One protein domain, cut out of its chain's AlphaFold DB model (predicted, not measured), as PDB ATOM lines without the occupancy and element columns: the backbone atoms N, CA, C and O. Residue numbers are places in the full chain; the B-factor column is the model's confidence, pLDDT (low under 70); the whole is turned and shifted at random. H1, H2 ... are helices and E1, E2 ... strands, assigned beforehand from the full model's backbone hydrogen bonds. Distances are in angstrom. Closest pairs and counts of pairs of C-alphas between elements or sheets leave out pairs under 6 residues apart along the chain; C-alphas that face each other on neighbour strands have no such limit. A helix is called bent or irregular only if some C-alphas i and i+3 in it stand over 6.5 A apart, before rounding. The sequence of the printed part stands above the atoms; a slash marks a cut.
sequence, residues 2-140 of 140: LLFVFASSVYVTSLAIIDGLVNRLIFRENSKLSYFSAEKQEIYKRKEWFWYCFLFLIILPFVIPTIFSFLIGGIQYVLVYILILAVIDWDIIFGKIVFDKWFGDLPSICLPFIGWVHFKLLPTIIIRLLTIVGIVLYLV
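Overview. This is residues 2 to 140 of the 140 residues of an uncharacterized protein of Candidatus Woesebacteria bacterium GW2011_GWA2_33_28 (UniProt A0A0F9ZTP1). Three long helical rods, H1, H3a and H5, run roughly along one long axis, and H3b, the folded-back arm of the bent helix H3, slants between them near one end. H4 packs on H1, while the short H2 and a small strand hairpin, E1 and E2, lie toward the other end. The 139 printed residues hold H1, H2, H3, H4, E1, E2 and H5 in that order, mostly helix, with one antiparallel sheet, E1 - E2. The whole is compact, with a radius of gyration of the C-alphas of 15.9 A, and elongated, spanning 48 by 27 by 27 A.

Arrangement. E1, residues 108 to 111, and E2, residues 115 to 118, form an antiparallel hairpin at 147 degrees; N 109 and O 117 are 3.0 A apart, N 111 and O 115 2.8 A. H3, residues 50 to 87, is one helix by its hydrogen bonds but bent: C-alphas 72 and 75 are 9.5 A apart. Its arm H3a, residues 50 to 72, comes closest to E1 at the C-alphas of Cys 53 and Cys 110, 6.7 A. H3a touches H3b, residues 75 to 87, at Ser 69 and Val 78, C-alphas 5.1 A apart, at a steep tilt of 40 degrees, opposite ways. H1, residues 2 to 30, the hub, touches H3a with residues 12 to 19 alone, at a shallow tilt of 5 degrees, opposite ways; the C-alphas of Val 12 and Pro 61 are closest, 6.5 A. H1 touches H3b at Ser 9 and Ile 84, C-alphas 6.3 A apart. H4, residues 90 to 99, touches H1, with C-alphas 20 and 94 4.9 A apart. H2, residues 38 to 45, only just touches H1, with 3 pairs of C-alphas within 8 A, the closest Asn 30 and Lys 40 at 7.3 A. H5, residues 121 to 139, touches H3b at Ala 86 and Arg 128, C-alphas 5.6 A apart, and is apart from H1. Every O i to N i+4 pair is within hydrogen-bond range in H2, H3b, H4 and H5; H1 has 23 of 25 and H3a 15 of 19.

Along the chain. H1 begins at C-alpha 2 (45.408, 53.407, -31.875) and is 40.5 A long; it is irregular, with C-alphas 26 and 29 9.2 A apart. H3a is 30.9 A long and irregular, C-alphas 61 and 64 being 6.9 A apart; H3b is 18.4 A. H5, 26.9 A, ends at C-alpha 139 (35.237, 49.228, -19.550).

Size, cuts and confidence. The C-alphas farthest apart, of Glu 29 and Val 140, are 48.8 A apart. The printed part has no cut and no long link. Mean pLDDT of the printed part is 79.8; residues 102 to 125, 135 to 136 and 138 to 140 are under 70.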
ATOM      1  N   LEU A   2      45.691  53.843 -30.491       85.00
ATOM      2  CA  LEU A   2      45.408  53.407 -31.875       85.00
ATOM      3  C   LEU A   2      46.563  52.615 -32.528       85.00
ATOM      4  O   LEU A   2      46.352  51.523 -33.044       85.00
ATOM      5  N   LEU A   3      47.796  53.128 -32.431       89.81
ATOM      6  CA  LEU A   3      48.993  52.446 -32.942       89.81
ATOM      7  C   LEU A   3      49.216  51.076 -32.281       89.81
ATOM      8  O   LEU A   3      49.608  50.126 -32.949       89.81
ATOM      9  N   PHE A   4      48.934  50.969 -30.981       91.31
ATOM     10  CA  PHE A   4      49.048  49.718 -30.235       91.31
ATOM     11  C   PHE A   4      48.017  48.690 -30.704       91.31
ATOM     12  O   PHE A   4      48.372  47.531 -30.905       91.31
ATOM     13  N   VAL A   5      46.770  49.119 -30.936       89.44
ATOM     14  CA  VAL A   5      45.725  48.253 -31.494       89.44
ATOM     15  C   VAL A   5      46.148  47.743 -32.865       89.44
ATOM     16  O   VAL A   5      46.140  46.542 -33.097       89.44
ATOM     17  N   PHE A   6      46.592  48.637 -33.751       87.88
ATOM     18  CA  PHE A   6      47.035  48.250 -35.087       87.88
ATOM     19  C   PHE A   6      48.215  47.269 -35.046       87.88
ATOM     20  O   PHE A   6      48.149  46.206 -35.657       87.88
ATOM     21  N   ALA A   7      49.264  47.584 -34.281       92.81
ATOM     22  CA  ALA A   7      50.441  46.729 -34.156       92.81
ATOM     23  C   ALA A   7      50.100  45.356 -33.558       92.81
ATOM     24  O   ALA A   7      50.556  44.339 -34.073       92.81
ATOM     25  N   SER A   8      49.259  45.316 -32.521       93.06
ATOM     26  CA  SER A   8      48.815  44.066 -31.893       93.06
ATOM     27  C   SER A   8      47.959  43.231 -32.842       93.06
ATOM     28  O   SER A   8      48.154  42.023 -32.937       93.06
ATOM     29  N   SER A   9      47.057  43.860 -33.599       91.06
ATOM     30  CA  SER A   9      46.229  43.158 -34.581       91.06
ATOM     31  C   SER A   9      47.063  42.557 -35.708       91.06
ATOM     32  O   SER A   9      46.855  41.399 -36.074       91.06
ATOM     33  N   VAL A  10      48.033  43.313 -36.233       92.00
ATOM     34  CA  VAL A  10      48.982  42.805 -37.233       92.00
ATOM     35  C   VAL A  10      49.794  41.658 -36.641       92.00
ATOM     36  O   VAL A  10      49.873  40.606 -37.263       92.00
ATOM     37  N   TYR A  11      50.315  41.819 -35.423       93.81
ATOM     38  CA  TYR A  11      51.091  40.790 -34.734       93.81
ATOM     39  C   TYR A  11      50.313  39.478 -34.592       93.81
ATOM     40  O   TYR A  11      50.781  38.450 -35.076       93.81
ATOM     41  N   VAL A  12      49.110  39.512 -34.004       91.19
ATOM     42  CA  VAL A  12      48.264  38.321 -33.803       91.19
ATOM     43  C   VAL A  12      47.897  37.678 -35.142       91.19
ATOM     44  O   VAL A  12      47.984  36.460 -35.284       91.19
ATOM     45  N   THR A  13      47.552  38.484 -36.150       89.81
ATOM     46  CA  THR A  13      47.224  37.982 -37.494       89.81
ATOM     47  C   THR A  13      48.425  37.299 -38.148       89.81
ATOM     48  O   THR A  13      48.296  36.197 -38.677       89.81
ATOM     49  N   SER A  14      49.610  37.915 -38.099       91.81
ATOM     50  CA  SER A  14      50.843  37.325 -38.628       91.81
ATOM     51  C   SER A  14      51.176  36.011 -37.935       91.81
ATOM     52  O   SER A  14      51.554  35.050 -38.598       91.81
ATOM     53  N   LEU A  15      50.991  35.948 -36.621       91.62
ATOM     54  CA  LEU A  15      51.220  34.750 -35.825       91.62
ATOM     55  C   LEU A  15      50.275  33.608 -36.217       91.62
ATOM     56  O   LEU A  15      50.750  32.497 -36.440       91.62
ATOM     57  N   ALA A  16      48.986  33.893 -36.418       87.44
ATOM     58  CA  ALA A  16      48.018  32.918 -36.923       87.44
ATOM     59  C   ALA A  16      48.377  32.412 -38.333       87.44
ATOM     60  O   ALA A  16      48.252  31.221 -38.629       87.44
ATOM     61  N   ILE A  17      48.861  33.304 -39.206       89.00
ATOM     62  CA  ILE A  17      49.306  32.940 -40.556       89.00
ATOM     63  C   ILE A  17      50.530  32.025 -40.499       89.00
ATOM     64  O   ILE A  17      50.535  30.975 -41.143       89.00
ATOM     65  N   ILE A  18      51.555  32.404 -39.731       90.38
ATOM     66  CA  ILE A  18      52.771  31.601 -39.562       90.38
ATOM     67  C   ILE A  18      52.400  30.233 -38.993       90.38
ATOM     68  O   ILE A  18      52.869  29.221 -39.511       90.38
ATOM     69  N   ASP A  19      51.506  30.193 -38.004       86.06
ATOM     70  CA  ASP A  19      51.080  28.941 -37.397       86.06
ATOM     71  C   ASP A  19      50.389  28.002 -38.394       86.06
ATOM     72  O   ASP A  19      50.728  26.819 -38.503       86.06
ATOM     73  N   GLY A  20      49.479  28.542 -39.210       84.81
ATOM     74  CA  GLY A  20      48.840  27.796 -40.293       84.81
ATOM     75  C   GLY A  20      49.837  27.289 -41.341       84.81
ATOM     76  O   GLY A  20      49.736  26.147 -41.797       84.81
ATOM     77  N   LEU A  21      50.827  28.104 -41.715       87.50
ATOM     78  CA  LEU A  21      51.855  27.721 -42.686       87.50
ATOM     79  C   LEU A  21      52.756  26.605 -42.155       87.50
ATOM     80  O   LEU A  21      53.006  25.634 -42.870       87.50
ATOM     81  N   VAL A  22      53.209  26.699 -40.906       86.44
ATOM     82  CA  VAL A  22      54.037  25.653 -40.299       86.44
ATOM     83  C   VAL A  22      53.239  24.365 -40.128       86.44
ATOM     84  O   VAL A  22      53.743  23.303 -40.481       86.44
ATOM     85  N   ASN A  23      51.972  24.427 -39.708       82.19
ATOM     86  CA  ASN A  23      51.115  23.238 -39.675       82.19
ATOM     87  C   ASN A  23      51.002  22.587 -41.059       82.19
ATOM     88  O   ASN A  23      51.122  21.368 -41.195       82.19
ATOM     89  N   ARG A  24      50.850  23.385 -42.118       83.06
ATOM     90  CA  ARG A  24      50.844  22.868 -43.489       83.06
ATOM     91  C   ARG A  24      52.174  22.205 -43.871       83.06
ATOM     92  O   ARG A  24      52.149  21.195 -44.566       83.06
ATOM     93  N   LEU A  25      53.313  22.715 -43.397       85.69
ATOM     94  CA  LEU A  25      54.631  22.097 -43.598       85.69
ATOM     95  C   LEU A  25      54.822  20.803 -42.796       85.69
ATOM     96  O   LEU A  25      55.456  19.877 -43.301       85.69
ATOM     97  N   ILE A  26      54.281  20.732 -41.580       82.50
ATOM     98  CA  ILE A  26      54.331  19.542 -40.719       82.50
ATOM     99  C   ILE A  26      53.518  18.411 -41.350       82.50
ATOM    100  O   ILE A  26      54.006  17.292 -41.490       82.50
ATOM    101  N   PHE A  27      52.289  18.709 -41.772       80.62
ATOM    102  CA  PHE A  27      51.378  17.693 -42.294       80.62
ATOM    103  C   PHE A  27      51.533  17.429 -43.791       80.62
ATOM    104  O   PHE A  27      51.110  16.372 -44.247       80.62
ATOM    105  N   ARG A  28      52.148  18.338 -44.560       84.19
ATOM    106  CA  ARG A  28      52.408  18.207 -46.005       84.19
ATOM    107  C   ARG A  28      51.178  17.718 -46.777       84.19
ATOM    108  O   ARG A  28      50.170  18.416 -46.836       84.19
ATOM    109  N   GLU A  29      51.249  16.516 -47.341       81.69
ATOM    110  CA  GLU A  29      50.187  15.859 -48.111       81.69
ATOM    111  C   GLU A  29      48.935  15.596 -47.261       81.69
ATOM    112  O   GLU A  29      47.810  15.692 -47.748       81.69
ATOM    113  N   ASN A  30      49.121  15.400 -45.955       81.94
ATOM    114  CA  ASN A  30      48.055  15.184 -44.990       81.94
ATOM    115  C   ASN A  30      47.455  16.494 -44.464       81.94
ATOM    116  O   ASN A  30      46.568  16.442 -43.619       81.94
ATOM    117  N   SER A  31      47.884  17.684 -44.917       76.88
ATOM    118  CA  SER A  31      47.438  18.957 -44.320       76.88
ATOM    119  C   SER A  31      45.920  19.131 -44.346       76.88
ATOM    120  O   SER A  31      45.347  19.613 -43.371       76.88
ATOM    121  N   LYS A  32      45.273  18.670 -45.422       80.94
ATOM    122  CA  LYS A  32      43.820  18.748 -45.619       80.94
ATOM    123  C   LYS A  32      43.039  17.651 -44.896       80.94
ATOM    124  O   LYS A  32      41.817  17.756 -44.809       80.94
ATOM    125  N   LEU A  33      43.712  16.607 -44.405       80.06
ATOM    126  CA  LEU A  33      43.056  15.556 -43.636       80.06
ATOM    127  C   LEU A  33      42.565  16.106 -42.309       80.06
ATOM    128  O   LEU A  33      43.190  16.978 -41.704       80.06
ATOM    129  N   SER A  34      41.465  15.529 -41.842       75.94
ATOM    130  CA  SER A  34      40.946  15.763 -40.505       75.94
ATOM    131  C   SER A  34      42.051  15.616 -39.448       75.94
ATOM    132  O   SER A  34      42.883  14.715 -39.544       75.94
ATOM    133  N   TYR A  35      42.065  16.460 -38.418       73.88
ATOM    134  CA  TYR A  35      42.894  16.245 -37.227       73.88
ATOM    135  C   TYR A  35      42.569  14.933 -36.508       73.88
ATOM    136  O   TYR A  35      43.406  14.410 -35.775       73.88
ATOM    137  N   PHE A  36      41.395  14.361 -36.776       74.44
ATOM    138  CA  PHE A  36      40.986  13.041 -36.308       74.44
ATOM    139  C   PHE A  36      41.411  11.892 -37.228       74.44
ATOM    140  O   PHE A  36      41.175  10.737 -36.885       74.44
ATOM    141  N   SER A  37      42.033  12.177 -38.377       80.62
ATOM    142  CA  SER A  37      42.608  11.131 -39.227       80.62
ATOM    143  C   SER A  37      43.678  10.350 -38.461       80.62
ATOM    144  O   SER A  37      44.423  10.924 -37.658       80.62
ATOM    145  N   ALA A  38      43.748   9.039 -38.697       82.56
ATOM    146  CA  ALA A  38      44.714   8.169 -38.028       82.56
ATOM    147  C   ALA A  38      46.150   8.670 -38.259       82.56
ATOM    148  O   ALA A  38      46.966   8.681 -37.339       82.56
ATOM    149  N   GLU A  39      46.404   9.189 -39.457       84.38
ATOM    150  CA  GLU A  39      47.667   9.749 -39.912       84.38
ATOM    151  C   GLU A  39      48.091  10.967 -39.078       84.38
ATOM    152  O   GLU A  39      49.213  11.011 -38.568       84.38
ATOM    153  N   LYS A  40      47.202  11.954 -38.877       78.44
ATOM    154  CA  LYS A  40      47.523  13.121 -38.034       78.44
ATOM    155  C   LYS A  40      47.608  12.752 -36.558       78.44
ATOM    156  O   LYS A  40      48.493  13.245 -35.857       78.44
ATOM    157  N   GLN A  41      46.741  11.856 -36.084       78.44
ATOM    158  CA  GLN A  41      46.787  11.391 -34.700       78.44
ATOM    159  C   GLN A  41      48.095  10.669 -34.366       78.44
ATOM    160  O   GLN A  41      48.577  10.770 -33.237       78.44
ATOM    161  N   GLU A  42      48.697   9.956 -35.314       83.00
ATOM    162  CA  GLU A  42      49.982   9.304 -35.082       83.00
ATOM    163  C   GLU A  42      51.118  10.319 -34.908       83.00
ATOM    164  O   GLU A  42      51.890  10.214 -33.952       83.00
ATOM    165  N   ILE A  43      51.163  11.358 -35.746       77.31
ATOM    166  CA  ILE A  43      52.110  12.481 -35.610       77.31
ATOM    167  C   ILE A  43      51.960  13.142 -34.231       77.31
ATOM    168  O   ILE A  43      52.933  13.452 -33.541       77.31
ATOM    169  N   TYR A  44      50.720  13.292 -33.783       73.69
ATOM    170  CA  TYR A  44      50.366  13.848 -32.487       73.69
ATOM    171  C   TYR A  44      50.764  12.990 -31.288       73.69
ATOM    172  O   TYR A  44      51.180  13.537 -30.262       73.69
ATOM    173  N   LYS A  45      50.699  11.661 -31.402       77.94
ATOM    174  CA  LYS A  45      51.145  10.734 -30.350       77.94
ATOM    175  C   LYS A  45      52.653  10.791 -30.121       77.94
ATOM    176  O   LYS A  45      53.094  10.618 -28.987       77.94
ATOM    177  N   ARG A  46      53.435  11.080 -31.164       81.69
ATOM    178  CA  ARG A  46      54.904  11.168 -31.083       81.69
ATOM    179  C   ARG A  46      55.397  12.403 -30.324       81.69
ATOM    180  O   ARG A  46      56.566  12.456 -29.962       81.69
ATOM    181  N   LYS A  47      54.520  13.381 -30.051       76.38
ATOM    182  CA  LYS A  47      54.825  14.643 -29.339       76.38
ATOM    183  C   LYS A  47      55.963  15.474 -29.952       76.38
ATOM    184  O   LYS A  47      56.408  16.433 -29.330       76.38
ATOM    185  N   GLU A  48      56.383  15.172 -31.179       77.50
ATOM    186  CA  GLU A  48      57.473  15.863 -31.886       77.50
ATOM    187  C   GLU A  48      57.214  17.376 -32.009       77.50
ATOM    188  O   GLU A  48      58.136  18.184 -31.948       77.50
ATOM    189  N   TRP A  49      55.937  17.764 -32.077       78.06
ATOM    190  CA  TRP A  49      55.486  19.145 -32.269       78.06
ATOM    191  C   TRP A  49      54.929  19.793 -30.999       78.06
ATOM    192  O   TRP A  49      54.394  20.898 -31.052       78.06
ATOM    193  N   PHE A  50      55.058  19.135 -29.842       79.25
ATOM    194  CA  PHE A  50      54.512  19.636 -28.580       79.25
ATOM    195  C   PHE A  50      55.040  21.034 -28.233       79.25
ATOM    196  O   PHE A  50      54.263  21.941 -27.941       79.25
ATOM    197  N   TRP A  51      56.360  21.225 -28.318       81.38
ATOM    198  CA  TRP A  51      57.000  22.514 -28.041       81.38
ATOM    199  C   TRP A  51      56.571  23.603 -29.014       81.38
ATOM    200  O   TRP A  51      56.380  24.747 -28.610       81.38
ATOM    201  N   TYR A  52      56.385  23.234 -30.278       83.06
ATOM    202  CA  TYR A  52      55.890  24.139 -31.299       83.06
ATOM    203  C   TYR A  52      54.470  24.621 -30.957       83.06
ATOM    204  O   TYR A  52      54.235  25.826 -30.891       83.06
ATOM    205  N   CYS A  53      53.556  23.700 -30.632       75.69
ATOM    206  CA  CYS A  53      52.201  24.043 -30.197       75.69
ATOM    207  C   CYS A  53      52.220  24.930 -28.948       75.69
ATOM    208  O   CYS A  53      51.540  25.948 -28.905       75.69
ATOM    209  N   PHE A  54      53.031  24.590 -27.945       80.56
ATOM    210  CA  PHE A  54      53.146  25.387 -26.723       80.56
ATOM    211  C   PHE A  54      53.626  26.821 -27.004       80.56
ATOM    212  O   PHE A  54      53.066  27.791 -26.487       80.56
ATOM    213  N   LEU A  55      54.636  26.964 -27.864       85.94
ATOM    214  CA  LEU A  55      55.195  28.254 -28.243       85.94
ATOM    215  C   LEU A  55      54.164  29.120 -28.983       85.94
ATOM    216  O   LEU A  55      53.942  30.264 -28.591       85.94
ATOM    217  N   PHE A  56      53.517  28.573 -30.015       83.44
ATOM    218  CA  PHE A  56      52.607  29.316 -30.891       83.44
ATOM    219  C   PHE A  56      51.202  29.524 -30.324       83.44
ATOM    220  O   PHE A  56      50.533  30.454 -30.757       83.44
ATOM    221  N   LEU A  57      50.769  28.727 -29.341       77.44
ATOM    222  CA  LEU A  57      49.437  28.854 -28.731       77.44
ATOM    223  C   LEU A  57      49.439  29.594 -27.395       77.44
ATOM    224  O   LEU A  57      48.421  30.169 -27.022       77.44
ATOM    225  N   ILE A  58      50.552  29.573 -26.655       83.06
ATOM    226  CA  ILE A  58      50.605  30.131 -25.297       83.06
ATOM    227  C   ILE A  58      51.648  31.238 -25.214       83.06
ATOM    228  O   ILE A  58      51.330  32.376 -24.872       83.06
ATOM    229  N   ILE A  59      52.905  30.938 -25.530       87.75
ATOM    230  CA  ILE A  59      53.988  31.882 -25.238       87.75
ATOM    231  C   ILE A  59      53.927  33.116 -26.143       87.75
ATOM    232  O   ILE A  59      53.877  34.242 -25.646       87.75
ATOM    233  N   LEU A  60      53.910  32.911 -27.460       90.88
ATOM    234  CA  LEU A  60      53.933  33.986 -28.448       90.88
ATOM    235  C   LEU A  60      52.631  34.800 -28.509       90.88
ATOM    236  O   LEU A  60      52.732  36.024 -28.567       90.88
ATOM    237  N   PRO A  61      51.423  34.205 -28.493       88.19
ATOM    238  CA  PRO A  61      50.194  34.986 -28.595       88.19
ATOM    239  C   PRO A  61      49.686  35.508 -27.248       88.19
ATOM    240  O   PRO A  61      48.889  36.439 -27.250       88.19
ATOM    241  N   PHE A  62      50.099  34.946 -26.108       88.50
ATOM    242  CA  PHE A  62      49.551  35.338 -24.805       88.50
ATOM    243  C   PHE A  62      50.622  35.868 -23.852       88.50
ATOM    244  O   PHE A  62      50.603  37.047 -23.515       88.50
ATOM    245  N   VAL A  63      51.601  35.051 -23.458       90.00
ATOM    246  CA  VAL A  63      52.553  35.429 -22.393       90.00
ATOM    247  C   VAL A  63      53.390  36.653 -22.768       90.00
ATOM    248  O   VAL A  63      53.404  37.637 -22.028       90.00
ATOM    249  N   ILE A  64      54.079  36.608 -23.912       93.44
ATOM    250  CA  ILE A  64      54.967  37.696 -24.343       93.44
ATOM    251  C   ILE A  64      54.182  39.005 -24.521       93.44
ATOM    252  O   ILE A  64      54.545  40.002 -23.889       93.44
ATOM    253  N   PRO A  65      53.090  39.044 -25.303       92.75
ATOM    254  CA  PRO A  65      52.388  40.292 -25.565       92.75
ATOM    255  C   PRO A  65      51.695  40.848 -24.326       92.75
ATOM    256  O   PRO A  65      51.666  42.064 -24.162       92.75
ATOM    257  N   THR A  66      51.193  40.005 -23.416       92.50
ATOM    258  CA  THR A  66      50.628  40.461 -22.140       92.50
ATOM    259  C   THR A  66      51.685  41.150 -21.278       92.50
ATOM    260  O   THR A  66      51.423  42.241 -20.771       92.50
ATOM    261  N   ILE A  67      52.888  40.576 -21.158       95.38
ATOM    262  CA  ILE A  67      53.994  41.205 -20.419       95.38
ATOM    263  C   ILE A  67      54.356  42.551 -21.056       95.38
ATOM    264  O   ILE A  67      54.402  43.563 -20.360       95.38
ATOM    265  N   PHE A  68      54.550  42.603 -22.378       95.69
ATOM    266  CA  PHE A  68      54.878  43.855 -23.069       95.69
ATOM    267  C   PHE A  68      53.772  44.906 -22.944       95.69
ATOM    268  O   PHE A  68      54.062  46.073 -22.698       95.69
ATOM    269  N   SER A  69      52.507  44.503 -23.052       95.12
ATOM    270  CA  SER A  69      51.358  45.399 -22.893       95.12
ATOM    271  C   SER A  69      51.324  46.015 -21.497       95.12
ATOM    272  O   SER A  69      51.130  47.223 -21.358       95.12
ATOM    273  N   PHE A  70      51.586  45.202 -20.469       95.94
ATOM    274  CA  PHE A  70      51.684  45.673 -19.093       95.94
ATOM    275  C   PHE A  70      52.845  46.656 -18.902       95.94
ATOM    276  O   PHE A  70      52.661  47.701 -18.284       95.94
ATOM    277  N   LEU A  71      54.020  46.369 -19.469       96.81
ATOM    278  CA  LEU A  71      55.185  47.256 -19.379       96.81
ATOM    279  C   LEU A  71      54.978  48.596 -20.105       96.81
ATOM    280  O   LEU A  71      55.497  49.613 -19.658       96.81
ATOM    281  N   ILE A  72      54.229  48.610 -21.211       94.06
ATOM    282  CA  ILE A  72      53.985  49.819 -22.013       94.06
ATOM    283  C   ILE A  72      52.954  50.743 -21.355       94.06
ATOM    284  O   ILE A  72      53.115  51.962 -21.389       94.06
ATOM    285  N   GLY A  73      51.875  50.193 -20.795       90.25
ATOM    286  CA  GLY A  73      50.757  51.014 -20.317       90.25
ATOM    287  C   GLY A  73      49.876  50.358 -19.260       90.25
ATOM    288  O   GLY A  73      48.718  50.741 -19.094       90.25
ATOM    289  N   GLY A  74      50.407  49.366 -18.548       93.50
ATOM    290  CA  GLY A  74      49.740  48.712 -17.429       93.50
ATOM    291  C   GLY A  74      48.539  47.860 -17.835       93.50
ATOM    292  O   GLY A  74      48.427  47.356 -18.954       93.50
ATOM    293  N   ILE A  75      47.616  47.686 -16.886       91.88
ATOM    294  CA  ILE A  75      46.483  46.762 -17.021       91.88
ATOM    295  C   ILE A  75      45.533  47.136 -18.167       91.88
ATOM    296  O   ILE A  75      44.989  46.253 -18.824       91.88
ATOM    297  N   GLN A  76      45.380  48.429 -18.468       91.62
ATOM    298  CA  GLN A  76      44.503  48.888 -19.546       91.62
ATOM    299  C   GLN A  76      44.955  48.343 -20.908       91.62
ATOM    300  O   GLN A  76      44.134  47.875 -21.692       91.62
ATOM    301  N   TYR A  77      46.262  48.348 -21.180       93.19
ATOM    302  CA  TYR A  77      46.815  47.826 -22.431       93.19
ATOM    303  C   TYR A  77      46.737  46.299 -22.496       93.19
ATOM    304  O   TYR A  77      46.488  45.752 -23.567       93.19
ATOM    305  N   VAL A  78      46.874  45.613 -21.354       92.69
ATOM    306  CA  VAL A  78      46.644  44.161 -21.263       92.69
ATOM    307  C   VAL A  78      45.208  43.812 -21.655       92.69
ATOM    308  O   VAL A  78      45.007  42.917 -22.471       92.69
ATOM    309  N   LEU A  79      44.212  44.535 -21.133       89.50
ATOM    310  CA  LEU A  79      42.805  44.300 -21.470       89.50
ATOM    311  C   LEU A  79      42.522  44.559 -22.952       89.50
ATOM    312  O   LEU A  79      41.859  43.752 -23.601       89.50
ATOM    313  N   VAL A  80      43.073  45.641 -23.512       90.56
ATOM    314  CA  VAL A  80      42.961  45.935 -24.949       90.56
ATOM    315  C   VAL A  80      43.609  44.835 -25.789       90.56
ATOM    316  O   VAL A  80      43.030  44.412 -26.785       90.56
ATOM    317  N   TYR A  81      44.773  44.324 -25.391       91.75
ATOM    318  CA  TYR A  81      45.409  43.212 -26.093       91.75
ATOM    319  C   TYR A  81      44.561  41.934 -26.047       91.75
ATOM    320  O   TYR A  81      44.356  41.291 -27.075       91.75
ATOM    321  N   ILE A  82      44.021  41.586 -24.876       87.88
ATOM    322  CA  ILE A  82      43.142  40.419 -24.712       87.88
ATOM    323  C   ILE A  82      41.891  40.556 -25.588       87.88
ATOM    324  O   ILE A  82      41.491  39.583 -26.225       87.88
ATOM    325  N   LEU A  83      41.309  41.756 -25.684       86.00
ATOM    326  CA  LEU A  83      40.204  42.037 -26.606       86.00
ATOM    327  C   LEU A  83      40.594  41.771 -28.060       86.00
ATOM    328  O   LEU A  83      39.848  41.116 -28.779       86.00
ATOM    329  N   ILE A  84      41.764  42.243 -28.491       89.06
ATOM    330  CA  ILE A  84      42.263  42.009 -29.851       89.06
ATOM    331  C   ILE A  84      42.430  40.510 -30.110       89.06
ATOM    332  O   ILE A  84      41.977  40.015 -31.140       89.06
ATOM    333  N   LEU A  85      43.017  39.777 -29.161       86.50
ATOM    334  CA  LEU A  85      43.194  38.328 -29.257       86.50
ATOM    335  C   LEU A  85      41.851  37.580 -29.326       86.50
ATOM    336  O   LEU A  85      41.739  36.583 -30.038       86.50
ATOM    337  N   ALA A  86      40.831  38.061 -28.610       81.69
ATOM    338  CA  ALA A  86      39.485  37.496 -28.636       81.69
ATOM    339  C   ALA A  86      38.732  37.807 -29.941       81.69
ATOM    340  O   ALA A  86      37.984  36.960 -30.421       81.69
ATOM    341  N   VAL A  87      38.926  39.003 -30.507       83.38
ATOM    342  CA  VAL A  87      38.274  39.454 -31.749       83.38
ATOM    343  C   VAL A  87      38.892  38.802 -32.983       83.38
ATOM    344  O   VAL A  87      38.178  38.483 -33.932       83.38
ATOM    345  N   ILE A  88      40.210  38.605 -33.004       82.56
ATOM    346  CA  ILE A  88      40.878  37.964 -34.137       82.56
ATOM    347  C   ILE A  88      40.656  36.455 -34.049       82.56
ATOM    348  O   ILE A  88      41.238  35.761 -33.210       82.56
ATOM    349  N   ASP A  89      39.813  35.936 -34.943       78.69
ATOM    350  CA  ASP A  89      39.517  34.507 -35.046       78.69
ATOM    351  C   ASP A  89      40.672  33.723 -35.669       78.69
ATOM    352  O   ASP A  89      40.689  33.371 -36.852       78.69
ATOM    353  N   TRP A  90      41.641  33.420 -34.807       76.75
ATOM    354  CA  TRP A  90      42.793  32.571 -35.088       76.75
ATOM    355  C   TRP A  90      42.385  31.259 -35.764       76.75
ATOM    356  O   TRP A  90      42.978  30.877 -36.769       76.75
ATOM    357  N   ASP A  91      41.328  30.613 -35.269       72.12
ATOM    358  CA  ASP A  91      40.845  29.325 -35.775       72.12
ATOM    359  C   ASP A  91      40.335  29.409 -37.218       72.12
ATOM    360  O   ASP A  91      40.498  28.470 -37.996       72.12
ATOM    361  N   ILE A  92      39.752  30.547 -37.601       74.94
ATOM    362  CA  ILE A  92      39.243  30.783 -38.954       74.94
ATOM    363  C   ILE A  92      40.404  31.040 -39.920       74.94
ATOM    364  O   ILE A  92      40.441  30.460 -41.009       74.94
ATOM    365  N   ILE A  93      41.371  31.876 -39.521       78.62
ATOM    366  CA  ILE A  93      42.591  32.140 -40.305       78.62
ATOM    367  C   ILE A  93      43.335  30.823 -40.543       78.62
ATOM    368  O   ILE A  93      43.668  30.469 -41.677       78.62
ATOM    369  N   PHE A  94      43.517  30.058 -39.474       74.00
ATOM    370  CA  PHE A  94      44.139  28.749 -39.497       74.00
ATOM    371  C   PHE A  94      43.376  27.757 -40.382       74.00
ATOM    372  O   PHE A  94      43.962  27.122 -41.262       74.00
ATOM    373  N   GLY A  95      42.055  27.676 -40.206       73.19
ATOM    374  CA  GLY A  95      41.161  26.836 -40.996       73.19
ATOM    375  C   GLY A  95      41.304  27.102 -42.493       73.19
ATOM    376  O   GLY A  95      41.501  26.177 -43.291       73.19
ATOM    377  N   LYS A  96      41.303  28.383 -42.875       81.06
ATOM    378  CA  LYS A  96      41.450  28.787 -44.271       81.06
ATOM    379  C   LYS A  96      42.821  28.420 -44.841       81.06
ATOM    380  O   LYS A  96      42.883  27.970 -45.981       81.06
ATOM    381  N   ILE A  97      43.903  28.562 -44.079       80.62
ATOM    382  CA  ILE A  97      45.267  28.281 -44.561       80.62
ATOM    383  C   ILE A  97      45.539  26.776 -44.679       80.62
ATOM    384  O   ILE A  97      46.139  26.330 -45.662       80.62
ATOM    385  N   VAL A  98      45.110  25.991 -43.689       78.00
ATOM    386  CA  VAL A  98      45.443  24.562 -43.585       78.00
ATOM    387  C   VAL A  98      44.490  23.693 -44.407       78.00
ATOM    388  O   VAL A  98      44.935  22.784 -45.114       78.00
ATOM    389  N   PHE A  99      43.187  23.988 -44.353       73.94
ATOM    390  CA  PHE A  99      42.132  23.160 -44.950       73.94
ATOM    391  C   PHE A  99      41.514  23.752 -46.212       73.94
ATOM    392  O   PHE A  99      40.676  23.097 -46.833       73.94
ATOM    393  N   ASP A 100      41.889  24.980 -46.581       79.88
ATOM    394  CA  ASP A 100      41.245  25.755 -47.647       79.88
ATOM    395  C   ASP A 100      39.732  25.968 -47.416       79.88
ATOM    396  O   ASP A 100      38.950  26.202 -48.337       79.88
ATOM    397  N   LYS A 101      39.301  25.902 -46.150       78.62
ATOM    398  CA  LYS A 101      37.903  26.025 -45.724       78.62
ATOM    399  C   LYS A 101      37.812  26.943 -44.512       78.62
ATOM    400  O   LYS A 101      38.524  26.743 -43.539       78.62
ATOM    401  N   TRP A 102      36.879  27.891 -44.544       69.81
ATOM    402  CA  TRP A 102      36.595  28.790 -43.414       69.81
ATOM    403  C   TRP A 102      36.155  28.041 -42.147       69.81
ATOM    404  O   TRP A 102      36.443  28.469 -41.037       69.81
ATOM    405  N   PHE A 103      35.500  26.891 -42.333       69.00
ATOM    406  CA  PHE A 103      34.925  26.050 -41.281       69.00
ATOM    407  C   PHE A 103      35.385  24.590 -41.443       69.00
ATOM    408  O   PHE A 103      34.565  23.677 -41.491       69.00
ATOM    409  N   GLY A 104      36.688  24.390 -41.679       62.94
ATOM    410  CA  GLY A 104      37.305  23.075 -41.885       62.94
ATOM    411  C   GLY A 104      37.278  22.172 -40.648       62.94
ATOM    412  O   GLY A 104      36.447  22.331 -39.755       62.94
ATOM    413  N   ASP A 105      38.197  21.207 -40.594       59.66
ATOM    414  CA  ASP A 105      38.270  20.333 -39.430       59.66
ATOM    415  C   ASP A 105      38.862  21.083 -38.231       59.66
ATOM    416  O   ASP A 105      39.868  21.786 -38.330       59.66
ATOM    417  N   LEU A 106      38.130  21.009 -37.131       65.44
ATOM    418  CA  LEU A 106      38.116  22.008 -36.068       65.44
ATOM    419  C   LEU A 106      39.428  22.051 -35.268       65.44
ATOM    420  O   LEU A 106      40.107  21.025 -35.173       65.44
ATOM    421  N   PRO A 107      39.788  23.207 -34.673       57.75
ATOM    422  CA  PRO A 107      41.016  23.344 -33.901       57.75
ATOM    423  C   PRO A 107      41.058  22.285 -32.800       57.75
ATOM    424  O   PRO A 107      40.189  22.184 -31.928       57.75
ATOM    425  N   SER A 108      42.092  21.462 -32.874       60.47
ATOM    426  CA  SER A 108      42.486  20.577 -31.795       60.47
ATOM    427  C   SER A 108      43.789  21.125 -31.247       60.47
ATOM    428  O   SER A 108      44.709  21.444 -31.996       60.47
ATOM    429  N   ILE A 109      43.838  21.312 -29.934       64.19
ATOM    430  CA  ILE A 109      45.001  21.868 -29.250       64.19
ATOM    431  C   ILE A 109      45.614  20.772 -28.404       64.19
ATOM    432  O   ILE A 109      44.927  20.157 -27.592       64.19
ATOM    433  N   CYS A 110      46.920  20.562 -28.544       62.66
ATOM    434  CA  CYS A 110      47.676  19.800 -27.564       62.66
ATOM    435  C   CYS A 110      47.934  20.687 -26.355       62.66
ATOM    436  O   CYS A 110      48.779  21.583 -26.404       62.66
ATOM    437  N   LEU A 111      47.213  20.447 -25.268       62.81
ATOM    438  CA  LEU A 111      47.506  21.084 -23.999       62.81
ATOM    439  C   LEU A 111      48.620  20.318 -23.268       62.81
ATOM    440  O   LEU A 111      48.634  19.078 -23.278       62.81
ATOM    441  N   PRO A 112      49.531  21.030 -22.579       56.31
ATOM    442  CA  PRO A 112      50.472  20.416 -21.648       56.31
ATOM    443  C   PRO A 112      49.737  19.516 -20.661       56.31
ATOM    444  O   PRO A 112      48.731  19.927 -20.088       56.31
ATOM    445  N   PHE A 113      50.241  18.296 -20.463       65.44
ATOM    446  CA  PHE A 113      49.736  17.295 -19.504       65.44
ATOM    447  C   PHE A 113      48.330  16.724 -19.777       65.44
ATOM    448  O   PHE A 113      48.066  15.591 -19.393       65.44
ATOM    449  N   ILE A 114      47.461  17.460 -20.473       64.56
ATOM    450  CA  ILE A 114      46.072  17.084 -20.776       64.56
ATOM    451  C   ILE A 114      45.976  16.351 -22.128       64.56
ATOM    452  O   ILE A 114      45.096  15.516 -22.322       64.56
ATOM    453  N   GLY A 115      46.912  16.604 -23.050       61.94
ATOM    454  CA  GLY A 115      46.894  16.018 -24.390       61.94
ATOM    455  C   GLY A 115      46.005  16.803 -25.353       61.94
ATOM    456  O   GLY A 115      45.797  18.002 -25.181       61.94
ATOM    457  N   TRP A 116      45.528  16.149 -26.411       64.19
ATOM    458  CA  TRP A 116      44.752  16.815 -27.458       64.19
ATOM    459  C   TRP A 116      43.313  17.056 -27.007       64.19
ATOM    460  O   TRP A 116      42.556  16.115 -26.789       64.19
ATOM    461  N   VAL A 117      42.944  18.328 -26.883       67.19
ATOM    462  CA  VAL A 117      41.591  18.782 -26.572       67.19
ATOM    463  C   VAL A 117      40.929  19.282 -27.842       67.19
ATOM    464  O   VAL A 117      41.529  19.995 -28.649       67.19
ATOM    465  N   HIS A 118      39.674  18.887 -28.012       68.00
ATOM    466  CA  HIS A 118      38.868  19.223 -29.172       68.00
ATOM    467  C   HIS A 118      37.906  20.344 -28.820       68.00
ATOM    468  O   HIS A 118      37.136  20.229 -27.862       68.00
ATOM    469  N   PHE A 119      37.898  21.393 -29.634       65.62
ATOM    470  CA  PHE A 119      36.964  22.490 -29.469       65.62
ATOM    471  C   PHE A 119      36.001  22.525 -30.647       65.62
ATOM    472  O   PHE A 119      36.396  22.589 -31.809       65.62
ATOM    473  N   LYS A 120      34.696  22.484 -30.354       66.12
ATOM    474  CA  LYS A 120      33.696  22.800 -31.373       66.12
ATOM    475  C   LYS A 120      33.792  24.303 -31.671       66.12
ATOM    476  O   LYS A 120      33.819  25.105 -30.734       66.12
ATOM    477  N   LEU A 121      33.822  24.694 -32.951       64.00
ATOM    478  CA  LEU A 121      33.973  26.108 -33.333       64.00
ATOM    479  C   LEU A 121      32.875  26.979 -32.736       64.00
ATOM    480  O   LEU A 121      33.154  28.042 -32.204       64.00
ATOM    481  N   LEU A 122      31.629  26.505 -32.799       66.31
ATOM    482  CA  LEU A 122      30.475  27.289 -32.380       66.31
ATOM    483  C   LEU A 122      30.554  27.669 -30.883       66.31
ATOM    484  O   LEU A 122      30.480  28.858 -30.596       66.31
ATOM    485  N   PRO A 123      30.811  26.742 -29.933       67.19
ATOM    486  CA  PRO A 123      31.124  27.108 -28.550       67.19
ATOM    487  C   PRO A 123      32.310  28.062 -28.392       67.19
ATOM    488  O   PRO A 123      32.246  28.955 -27.556       67.19
ATOM    489  N   THR A 124      33.370  27.903 -29.185       69.56
ATOM    490  CA  THR A 124      34.571  28.756 -29.100       69.56
ATOM    491  C   THR A 124      34.258  30.192 -29.516       69.56
ATOM    492  O   THR A 124      34.574  31.127 -28.780       69.56
ATOM    493  N   ILE A 125      33.545  30.363 -30.632       69.25
ATOM    494  CA  ILE A 125      33.037  31.658 -31.102       69.25
ATOM    495  C   ILE A 125      32.088  32.259 -30.060       69.25
ATOM    496  O   ILE A 125      32.230  33.423 -29.706       69.25
ATOM    497  N   ILE A 126      31.148  31.474 -29.517       73.81
ATOM    498  CA  ILE A 126      30.199  31.952 -28.498       73.81
ATOM    499  C   ILE A 126      30.936  32.440 -27.244       73.81
ATOM    500  O   ILE A 126      30.670  33.543 -26.777       73.81
ATOM    501  N   ILE A 127      31.882  31.661 -26.711       74.00
ATOM    502  CA  ILE A 127      32.664  32.044 -25.525       74.00
ATOM    503  C   ILE A 127      33.479  33.311 -25.803       74.00
ATOM    504  O   ILE A 127      33.541  34.196 -24.947       74.00
ATOM    505  N   ARG A 128      34.062  33.448 -26.999       70.88
ATOM    506  CA  ARG A 128      34.779  34.664 -27.409       70.88
ATOM    507  C   ARG A 128      33.856  35.876 -27.484       70.88
ATOM    508  O   ARG A 128      34.190  36.909 -26.915       70.88
ATOM    509  N   LEU A 129      32.675  35.739 -28.088       73.06
ATOM    510  CA  LEU A 129      31.669  36.803 -28.131       73.06
ATOM    511  C   LEU A 129      31.237  37.224 -26.721       73.06
ATOM    512  O   LEU A 129      31.197  38.417 -26.429       73.06
ATOM    513  N   LEU A 130      30.992  36.267 -25.821       76.69
ATOM    514  CA  LEU A 130      30.675  36.551 -24.416       76.69
ATOM    515  C   LEU A 130      31.827  37.264 -23.698       76.69
ATOM    516  O   LEU A 130      31.586  38.187 -22.924       76.69
ATOM    517  N   THR A 131      33.071  36.876 -23.980       71.94
ATOM    518  CA  THR A 131      34.268  37.511 -23.409       71.94
ATOM    519  C   THR A 131      34.403  38.956 -23.887       71.94
ATOM    520  O   THR A 131      34.640  39.846 -23.075       71.94
ATOM    521  N   ILE A 132      34.186  39.214 -25.181       71.88
ATOM    522  CA  ILE A 132      34.184  40.569 -25.749       71.88
ATOM    523  C   ILE A 132      33.101  41.419 -25.081       71.88
ATOM    524  O   ILE A 132      33.400  42.510 -24.606       71.88
ATOM    525  N   VAL A 133      31.867  40.910 -24.990       74.56
ATOM    526  CA  VAL A 133      30.752  41.621 -24.343       74.56
ATOM    527  C   VAL A 133      31.073  41.921 -22.879       74.56
ATOM    528  O   VAL A 133      30.921  43.060 -22.450       74.56
ATOM    529  N   GLY A 134      31.563  40.936 -22.122       75.31
ATOM    530  CA  GLY A 134      31.919  41.109 -20.714       75.31
ATOM    531  C   GLY A 134      33.011  42.158 -20.496       75.31
ATOM    532  O   GLY A 134      32.882  42.996 -19.608       75.31
ATOM    533  N   ILE A 135      34.056  42.162 -21.329       67.25
ATOM    534  CA  ILE A 135      35.132  43.154 -21.221       67.25
ATOM    535  C   ILE A 135      34.639  44.547 -21.633       67.25
ATOM    536  O   ILE A 135      34.958  45.520 -20.957       67.25
ATOM    537  N   VAL A 136      33.849  44.666 -22.706       68.81
ATOM    538  CA  VAL A 136      33.282  45.959 -23.129       68.81
ATOM    539  C   VAL A 136      32.382  46.537 -22.037       68.81
ATOM    540  O   VAL A 136      32.534  47.705 -21.703       68.81
ATOM    541  N   LEU A 137      31.507  45.726 -21.434       71.06
ATOM    542  CA  LEU A 137      30.639  46.155 -20.330       71.06
ATOM    543  C   LEU A 137      31.412  46.544 -19.063       71.06
ATOM    544  O   LEU A 137      30.915  47.343 -18.287       71.06
ATOM    545  N   TYR A 138      32.599  45.978 -18.832       68.94
ATOM    546  CA  TYR A 138      33.453  46.346 -17.699       68.94
ATOM    547  C   TYR A 138      34.214  47.665 -17.920       68.94
ATOM    548  O   TYR A 138      34.608  48.322 -16.959       68.94
ATOM    549  N   LEU A 139      34.470  48.034 -19.179       61.50
ATOM    550  CA  LEU A 139      35.237  49.228 -19.550       61.50
ATOM    551  C   LEU A 139      34.371  50.482 -19.778       61.50
ATOM    552  O   LEU A 139      34.940  51.569 -19.892       61.50
ATOM    553  N   VAL A 140      33.045  50.329 -19.882       53.47
ATOM    554  CA  VAL A 140      32.042  51.408 -20.004       53.47
ATOM    555  C   VAL A 140      31.450  51.715 -18.636       53.47
ATOM    556  O   VAL A 140      31.340  52.919 -18.319       53.47
TER     557      VAL A 140